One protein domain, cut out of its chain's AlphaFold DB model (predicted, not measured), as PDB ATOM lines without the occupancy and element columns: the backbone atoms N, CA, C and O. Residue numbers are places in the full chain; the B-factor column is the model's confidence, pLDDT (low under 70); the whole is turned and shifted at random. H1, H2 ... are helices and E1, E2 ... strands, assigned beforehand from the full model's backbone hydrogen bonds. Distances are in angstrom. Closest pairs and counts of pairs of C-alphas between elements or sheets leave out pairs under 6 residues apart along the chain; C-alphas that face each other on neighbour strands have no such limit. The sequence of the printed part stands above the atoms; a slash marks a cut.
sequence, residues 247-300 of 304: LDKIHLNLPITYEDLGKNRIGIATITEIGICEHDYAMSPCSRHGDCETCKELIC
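This is residues 247 to 300 of the 304 residues of an uncharacterized protein of Neisseria lactamica (strain 020-06) (UniProt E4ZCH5). With little regular structure, this is a small two-strand hairpin, E1 and E2, between two long loops, residues 252 to 269 on one side and 278 to 300 on the other. The short helix H1, residues 247 to 251, comes just before the first loop, and the second folds back to pair residues 298 to 299 with residues 276 to 277 of E2. The 54 printed residues run H1, E1, E2, antiparallel strands, mixed class, 11 residues in named elements. The whole is compact, radius of gyration of the C-alphas 11.0 A, spanning 28 by 22 by 16 A.

Find C-alpha 247 at (-36.983, -37.507, 32.605); H1 runs to 251, 6.4 A. E1, residues 270 to 272, is 6.4 A long. E2, residues 275 to 277, covers 6.6 A and ends at (-43.509, -25.701, 28.166).

In the hairpin, at 143 degrees, look for N 272 and O 275, 2.8 A, within hydrogen-bond range. C-alphas 271 and 276 face each other at 4.6 A. Residues 276 to 277 pair antiparallel with 298 to 299. The closest C-alphas of H1 and E1, Ile 250 and Ile 271, are 7.8 A apart; H1 and E2 are apart. H1 has its O i to N i+4 pair within range.

C-alphas 252 and 287, the farthest apart, are 29.4 A apart. The printed part has no cut; H1 to E1 is a long link. No printed residue is under 70 in pLDDT.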
ATOM      1  N   LEU A 247     -36.782 -37.472  31.158       86.81
ATOM      2  CA  LEU A 247     -36.983 -37.507  32.605       86.81
ATOM      3  C   LEU A 247     -35.644 -37.472  33.361       86.81
ATOM      4  O   LEU A 247     -35.496 -36.715  34.317       86.81
ATOM      5  N   ASP A 248     -34.640 -38.204  32.879       87.12
ATOM      6  CA  ASP A 248     -33.290 -38.172  33.452       87.12
ATOM      7  C   ASP A 248     -32.646 -36.787  33.298       87.12
ATOM      8  O   ASP A 248     -32.024 -36.288  34.238       87.12
ATOM      9  N   LYS A 249     -32.843 -36.116  32.149       87.81
ATOM     10  CA  LYS A 249     -32.389 -34.730  31.949       87.81
ATOM     11  C   LYS A 249     -32.990 -33.786  32.989       87.81
ATOM     12  O   LYS A 249     -32.257 -32.974  33.548       87.81
ATOM     13  N   ILE A 250     -34.284 -33.918  33.292       86.38
ATOM     14  CA  ILE A 250     -34.957 -33.115  34.326       86.38
ATOM     15  C   ILE A 250     -34.332 -33.377  35.701       86.38
ATOM     16  O   ILE A 250     -33.947 -32.432  36.385       86.38
ATOM     17  N   HIS A 251     -34.172 -34.645  36.092       86.19
ATOM     18  CA  HIS A 251     -33.597 -35.003  37.393       86.19
ATOM     19  C   HIS A 251     -32.145 -34.539  37.567       86.19
ATOM     20  O   HIS A 251     -31.734 -34.199  38.676       86.19
ATOM     21  N   LEU A 252     -31.376 -34.490  36.477       83.81
ATOM     22  CA  LEU A 252     -29.993 -34.015  36.461       83.81
ATOM     23  C   LEU A 252     -29.867 -32.496  36.234       83.81
ATOM     24  O   LEU A 252     -28.748 -31.995  36.137       83.81
ATOM     25  N   ASN A 253     -30.980 -31.752  36.175       85.75
ATOM     26  CA  ASN A 253     -31.025 -30.318  35.848       85.75
ATOM     27  C   ASN A 253     -30.308 -29.966  34.529       85.75
ATOM     28  O   ASN A 253     -29.672 -28.916  34.402       85.75
ATOM     29  N   LEU A 254     -30.400 -30.852  33.541       86.69
ATOM     30  CA  LEU A 254     -29.863 -30.636  32.205       86.69
ATOM     31  C   LEU A 254     -30.873 -29.876  31.331       86.69
ATOM     32  O   LEU A 254     -32.079 -30.113  31.431       86.69
ATOM     33  N   PRO A 255     -30.409 -28.985  30.433       88.88
ATOM     34  CA  PRO A 255     -31.289 -28.311  29.488       88.88
ATOM     35  C   PRO A 255     -31.992 -29.307  28.561       88.88
ATOM     36  O   PRO A 255     -31.356 -30.209  28.014       88.88
ATOM     37  N   ILE A 256     -33.289 -29.095  28.339       89.81
ATOM     38  CA  ILE A 256     -34.088 -29.868  27.383       89.81
ATOM     39  C   ILE A 256     -34.204 -29.045  26.112       89.81
ATOM     40  O   ILE A 256     -34.745 -27.937  26.130       89.81
ATOM     41  N   THR A 257     -33.663 -29.554  25.014       90.62
ATOM     42  CA  THR A 257     -33.713 -28.871  23.724       90.62
ATOM     43  C   THR A 257     -35.075 -29.067  23.069       90.62
ATOM     44  O   THR A 257     -35.837 -29.971  23.403       90.62
ATOM     45  N   TYR A 258     -35.411 -28.228  22.095       90.06
ATOM     46  CA  TYR A 258     -36.604 -28.478  21.289       90.06
ATOM     47  C   TYR A 258     -36.482 -29.729  20.407       90.06
ATOM     48  O   TYR A 258     -37.498 -30.357  20.113       90.06
ATOM     49  N   GLU A 259     -35.261 -30.121  20.045       88.69
ATOM     50  CA  GLU A 259     -34.985 -31.376  19.344       88.69
ATOM     51  C   GLU A 259     -35.320 -32.594  20.214       88.69
ATOM     52  O   GLU A 259     -35.942 -33.529  19.715       88.69
ATOM     53  N   ASP A 260     -35.053 -32.533  21.527       88.38
ATOM     54  CA  ASP A 260     -35.468 -33.569  22.492       88.38
ATOM     55  C   ASP A 260     -36.991 -33.791  22.490       88.38
ATOM     56  O   ASP A 260     -37.475 -34.872  22.819       88.38
ATOM     57  N   LEU A 261     -37.756 -32.768  22.097       88.50
ATOM     58  CA  LEU A 261     -39.217 -32.791  21.987       88.50
ATOM     59  C   LEU A 261     -39.701 -33.104  20.558       88.50
ATOM     60  O   LEU A 261     -40.884 -32.950  20.257       88.50
ATOM     61  N   GLY A 262     -38.801 -33.504  19.656       87.81
ATOM     62  CA  GLY A 262     -39.113 -33.820  18.261       87.81
ATOM     63  C   GLY A 262     -39.356 -32.597  17.371       87.81
ATOM     64  O   GLY A 262     -39.976 -32.723  16.313       87.81
ATOM     65  N   LYS A 263     -38.897 -31.404  17.772       86.12
ATOM     66  CA  LYS A 263     -39.054 -30.170  16.990       86.12
ATOM     67  C   LYS A 263     -37.755 -29.749  16.322       86.12
ATOM     68  O   LYS A 263     -36.730 -29.579  16.967       86.12
ATOM     69  N   ASN A 264     -37.841 -29.443  15.031       86.81
ATOM     70  CA  ASN A 264     -36.720 -28.915  14.259       86.81
ATOM     71  C   ASN A 264     -36.555 -27.396  14.465       86.81
ATOM     72  O   ASN A 264     -36.889 -26.598  13.587       86.81
ATOM     73  N   ARG A 265     -36.102 -26.986  15.654       84.88
ATOM     74  CA  ARG A 265     -35.718 -25.597  15.949       84.88
ATOM     75  C   ARG A 265     -34.620 -25.538  17.007       84.88
ATOM     76  O   ARG A 265     -34.553 -26.385  17.889       84.88
ATOM     77  N   ILE A 266     -33.799 -24.495  16.944       85.19
ATOM     78  CA  ILE A 266     -32.738 -24.249  17.924       85.19
ATOM     79  C   ILE A 266     -33.344 -23.608  19.176       85.19
ATOM     80  O   ILE A 266     -34.158 -22.692  19.076       85.19
ATOM     81  N   GLY A 267     -32.931 -24.075  20.352       87.06
ATOM     82  CA  GLY A 267     -33.317 -23.501  21.637       87.06
ATOM     83  C   GLY A 267     -33.629 -24.560  22.687       87.06
ATOM     84  O   GLY A 267     -33.520 -25.762  22.435       87.06
ATOM     85  N   ILE A 268     -34.016 -24.083  23.867       90.75
ATOM     86  CA  ILE A 268     -34.368 -24.910  25.022       90.75
ATOM     87  C   ILE A 268     -35.826 -24.674  25.414       90.75
ATOM     88  O   ILE A 268     -36.323 -23.551  25.327       90.75
ATOM     89  N   ALA A 269     -36.501 -25.735  25.839       92.50
ATOM     90  CA  ALA A 269     -37.840 -25.668  26.402       92.50
ATOM     91  C   ALA A 269     -37.783 -25.346  27.902       92.50
ATOM     92  O   ALA A 269     -36.786 -25.609  28.575       92.50
ATOM     93  N   THR A 270     -38.863 -24.773  28.432       90.50
ATOM     94  CA  THR A 270     -38.937 -24.397  29.850       90.50
ATOM     95  C   THR A 270     -39.587 -25.520  30.650       90.50
ATOM     96  O   THR A 270     -40.704 -25.926  30.344       90.50
ATOM     97  N   ILE A 271     -38.915 -26.013  31.690       88.94
ATOM     98  CA  ILE A 271     -39.488 -27.000  32.615       88.94
ATOM     99  C   ILE A 271     -40.400 -26.260  33.599       88.94
ATOM    100  O   ILE A 271     -40.006 -25.251  34.181       88.94
ATOM    101  N   THR A 272     -41.624 -26.750  33.765       86.75
ATOM    102  CA  THR A 272     -42.634 -26.223  34.695       86.75
ATOM    103  C   THR A 272     -42.995 -27.290  35.726       86.75
ATOM    104  O   THR A 272     -42.611 -28.448  35.578       86.75
ATOM    105  N   GLU A 273     -43.768 -26.929  36.751       82.62
ATOM    106  CA  GLU A 273     -44.194 -27.865  37.805       82.62
ATOM    107  C   GLU A 273     -45.051 -29.035  37.290       82.62
ATOM    108  O   GLU A 273     -45.091 -30.085  37.920       82.62
ATOM    109  N   ILE A 274     -45.728 -28.867  36.149       86.19
ATOM    110  CA  ILE A 274     -46.698 -29.840  35.616       86.19
ATOM    111  C   ILE A 274     -46.284 -30.449  34.266       86.19
ATOM    112  O   ILE A 274     -47.050 -31.198  33.660       86.19
ATOM    113  N   GLY A 275     -45.086 -30.132  33.766       89.31
ATOM    114  CA  GLY A 275     -44.590 -30.624  32.478       89.31
ATOM    115  C   GLY A 275     -43.601 -29.678  31.803       89.31
ATOM    116  O   GLY A 275     -43.042 -28.779  32.431       89.31
ATOM    117  N   ILE A 276     -43.391 -29.856  30.500       92.38
ATOM    118  CA  ILE A 276     -42.473 -29.034  29.704       92.38
ATOM    119  C   ILE A 276     -43.259 -28.052  28.841       92.38
ATOM    120  O   ILE A 276     -44.069 -28.451  28.009       92.38
ATOM    121  N   CYS A 277     -42.982 -26.763  29.006       91.44
ATOM    122  CA  CYS A 277     -43.509 -25.701  28.166       91.44
ATOM    123  C   CYS A 277     -42.635 -25.539  26.915       91.44
ATOM    124  O   CYS A 277     -41.469 -25.139  26.985       91.44
ATOM    125  N   GLU A 278     -43.217 -25.822  25.753       91.56
ATOM    126  CA  GLU A 278     -42.596 -25.618  24.442       91.56
ATOM    127  C   GLU A 278     -42.847 -24.208  23.874       91.56
ATOM    128  O   GLU A 278     -42.595 -23.968  22.692       91.56
ATOM    129  N   HIS A 279     -43.334 -23.256  24.671       90.31
ATOM    130  CA  HIS A 279     -43.488 -21.869  24.229       90.31
ATOM    131  C   HIS A 279     -42.128 -21.211  23.960       90.31
ATOM    132  O   HIS A 279     -41.196 -21.327  24.757       90.31
ATOM    133  N   ASP A 280     -42.021 -20.482  22.848       88.00
ATOM    134  CA  ASP A 280     -40.799 -19.758  22.493       88.00
ATOM    135  C   ASP A 280     -40.769 -18.365  23.134       88.00
ATOM    136  O   ASP A 280     -41.196 -17.361  22.552       88.00
ATOM    137  N   TYR A 281     -40.228 -18.316  24.351       87.12
ATOM    138  CA  TYR A 281     -40.073 -17.080  25.118       87.12
ATOM    139  C   TYR A 281     -39.091 -16.077  24.498       87.12
ATOM    140  O   TYR A 281     -39.134 -14.902  24.863       87.12
ATOM    141  N   ALA A 282     -38.225 -16.498  23.568       85.81
ATOM    142  CA  ALA A 282     -37.343 -15.571  22.861       85.81
ATOM    143  C   ALA A 282     -38.111 -14.760  21.805       85.81
ATOM    144  O   ALA A 282     -37.756 -13.616  21.526       85.81
ATOM    145  N   MET A 283     -39.177 -15.337  21.243       86.75
ATOM    146  CA  MET A 283     -39.995 -14.694  20.214       86.75
ATOM    147  C   MET A 283     -41.141 -13.870  20.799       86.75
ATOM    148  O   MET A 283     -41.478 -12.814  20.267       86.75
ATOM    149  N   SER A 284     -41.768 -14.338  21.879       89.75
ATOM    150  CA  SER A 284     -42.885 -13.620  22.498       89.75
ATOM    151  C   SER A 284     -43.106 -14.033  23.953       89.75
ATOM    152  O   SER A 284     -42.804 -15.167  24.316       89.75
ATOM    153  N   PRO A 285     -43.671 -13.162  24.805       90.44
ATOM    154  CA  PRO A 285     -44.116 -13.570  26.133       90.44
ATOM    155  C   PRO A 285     -45.301 -14.546  26.053       90.44
ATOM    156  O   PRO A 285     -46.051 -14.565  25.076       90.44
ATOM    157  N   CYS A 286     -45.497 -15.340  27.107       88.44
ATOM    158  CA  CYS A 286     -46.616 -16.278  27.184       88.44
ATOM    159  C   CYS A 286     -47.953 -15.527  27.279       88.44
ATOM    160  O   CYS A 286     -48.209 -14.808  28.244       88.44
ATOM    161  N   SER A 287     -48.841 -15.752  26.311       87.25
ATOM    162  CA  SER A 287     -50.185 -15.152  26.287       87.25
ATOM    163  C   SER A 287     -51.143 -15.749  27.327       87.25
ATOM    164  O   SER A 287     -52.157 -15.136  27.662       87.25
ATOM    165  N   ARG A 288     -50.821 -16.937  27.858       85.19
ATOM    166  CA  ARG A 288     -51.636 -17.682  28.833       85.19
ATOM    167  C   ARG A 288     -51.378 -17.300  30.287       85.19
ATOM    168  O   ARG A 288     -52.135 -17.728  31.144       85.19
ATOM    169  N   HIS A 289     -50.345 -16.500  30.570       80.75
ATOM    170  CA  HIS A 289     -50.054 -15.975  31.913       80.75
ATOM    171  C   HIS A 289     -50.066 -17.036  33.039       80.75
ATOM    172  O   HIS A 289     -50.515 -16.756  34.145       80.75
ATOM    173  N   GLY A 290     -49.579 -18.252  32.767       78.00
ATOM    174  CA  GLY A 290     -49.515 -19.334  33.761       78.00
ATOM    175  C   GLY A 290     -50.721 -20.280  33.794       78.00
ATOM    176  O   GLY A 290     -50.697 -21.232  34.565       78.00
ATOM    177  N   ASP A 291     -51.731 -20.096  32.934       87.12
ATOM    178  CA  ASP A 291     -52.796 -21.088  32.697       87.12
ATOM    179  C   ASP A 291     -52.264 -22.269  31.857       87.12
ATOM    180  O   ASP A 291     -52.603 -22.462  30.685       87.12
ATOM    181  N   CYS A 292     -51.312 -23.005  32.436       86.75
ATOM    182  CA  CYS A 292     -50.576 -24.073  31.766       86.75
ATOM    183  C   CYS A 292     -51.408 -25.356  31.620       86.75
ATOM    184  O   CYS A 292     -51.229 -26.066  30.635       86.75
ATOM    185  N   GLU A 293     -52.350 -25.629  32.530       85.44
ATOM    186  CA  GLU A 293     -53.170 -26.855  32.536       85.44
ATOM    187  C   GLU A 293     -54.015 -27.025  31.265       85.44
ATOM    188  O   GLU A 293     -54.258 -28.142  30.812       85.44
ATOM    189  N   THR A 294     -54.450 -25.914  30.665       87.25
ATOM    190  CA  THR A 294     -55.246 -25.911  29.429       87.25
ATOM    191  C   THR A 294     -54.423 -25.555  28.187       87.25
ATOM    192  O   THR A 294     -54.960 -25.441  27.074       87.25
ATOM    193  N   CYS A 295     -53.111 -25.361  28.352       88.81
ATOM    194  CA  CYS A 295     -52.231 -24.894  27.295       88.81
ATOM    195  C   CYS A 295     -51.839 -26.036  26.349       88.81
ATOM    196  O   CYS A 295     -51.350 -27.080  26.765       88.81
ATOM    197  N   LYS A 296     -51.990 -25.810  25.040       88.88
ATOM    198  CA  LYS A 296     -51.591 -26.782  24.005       88.88
ATOM    199  C   LYS A 296     -50.077 -26.890  23.820       88.88
ATOM    200  O   LYS A 296     -49.617 -27.838  23.199       88.88
ATOM    201  N   GLU A 297     -49.338 -25.913  24.334       88.94
ATOM    202  CA  GLU A 297     -47.873 -25.855  24.321       88.94
ATOM    203  C   GLU A 297     -47.273 -26.497  25.586       88.94
ATOM    204  O   GLU A 297     -46.085 -26.341  25.857       88.94
ATOM    205  N   LEU A 298     -48.082 -27.180  26.405       90.88
ATOM    206  CA  LEU A 298     -47.595 -27.988  27.518       90.88
ATOM    207  C   LEU A 298     -47.467 -29.449  27.074       90.88
ATOM    208  O   LEU A 298     -48.446 -30.084  26.682       90.88
ATOM    209  N   ILE A 299     -46.261 -29.998  27.184       89.50
ATOM    210  CA  ILE A 299     -45.985 -31.423  27.017       89.50
ATOM    211  C   ILE A 299     -45.966 -32.071  28.400       89.50
ATOM    212  O   ILE A 299     -45.084 -31.803  29.220       89.50
ATOM    213  N   CYS A 300     -46.929 -32.956  28.650       87.25
ATOM    214  CA  CYS A 300     -46.982 -33.746  29.874       87.25
ATOM    215  C   CYS A 300     -46.025 -34.938  29.776       87.25
ATOM    216  O   CYS A 300     -46.131 -35.753  28.856       87.25
TER     217      CYS A 300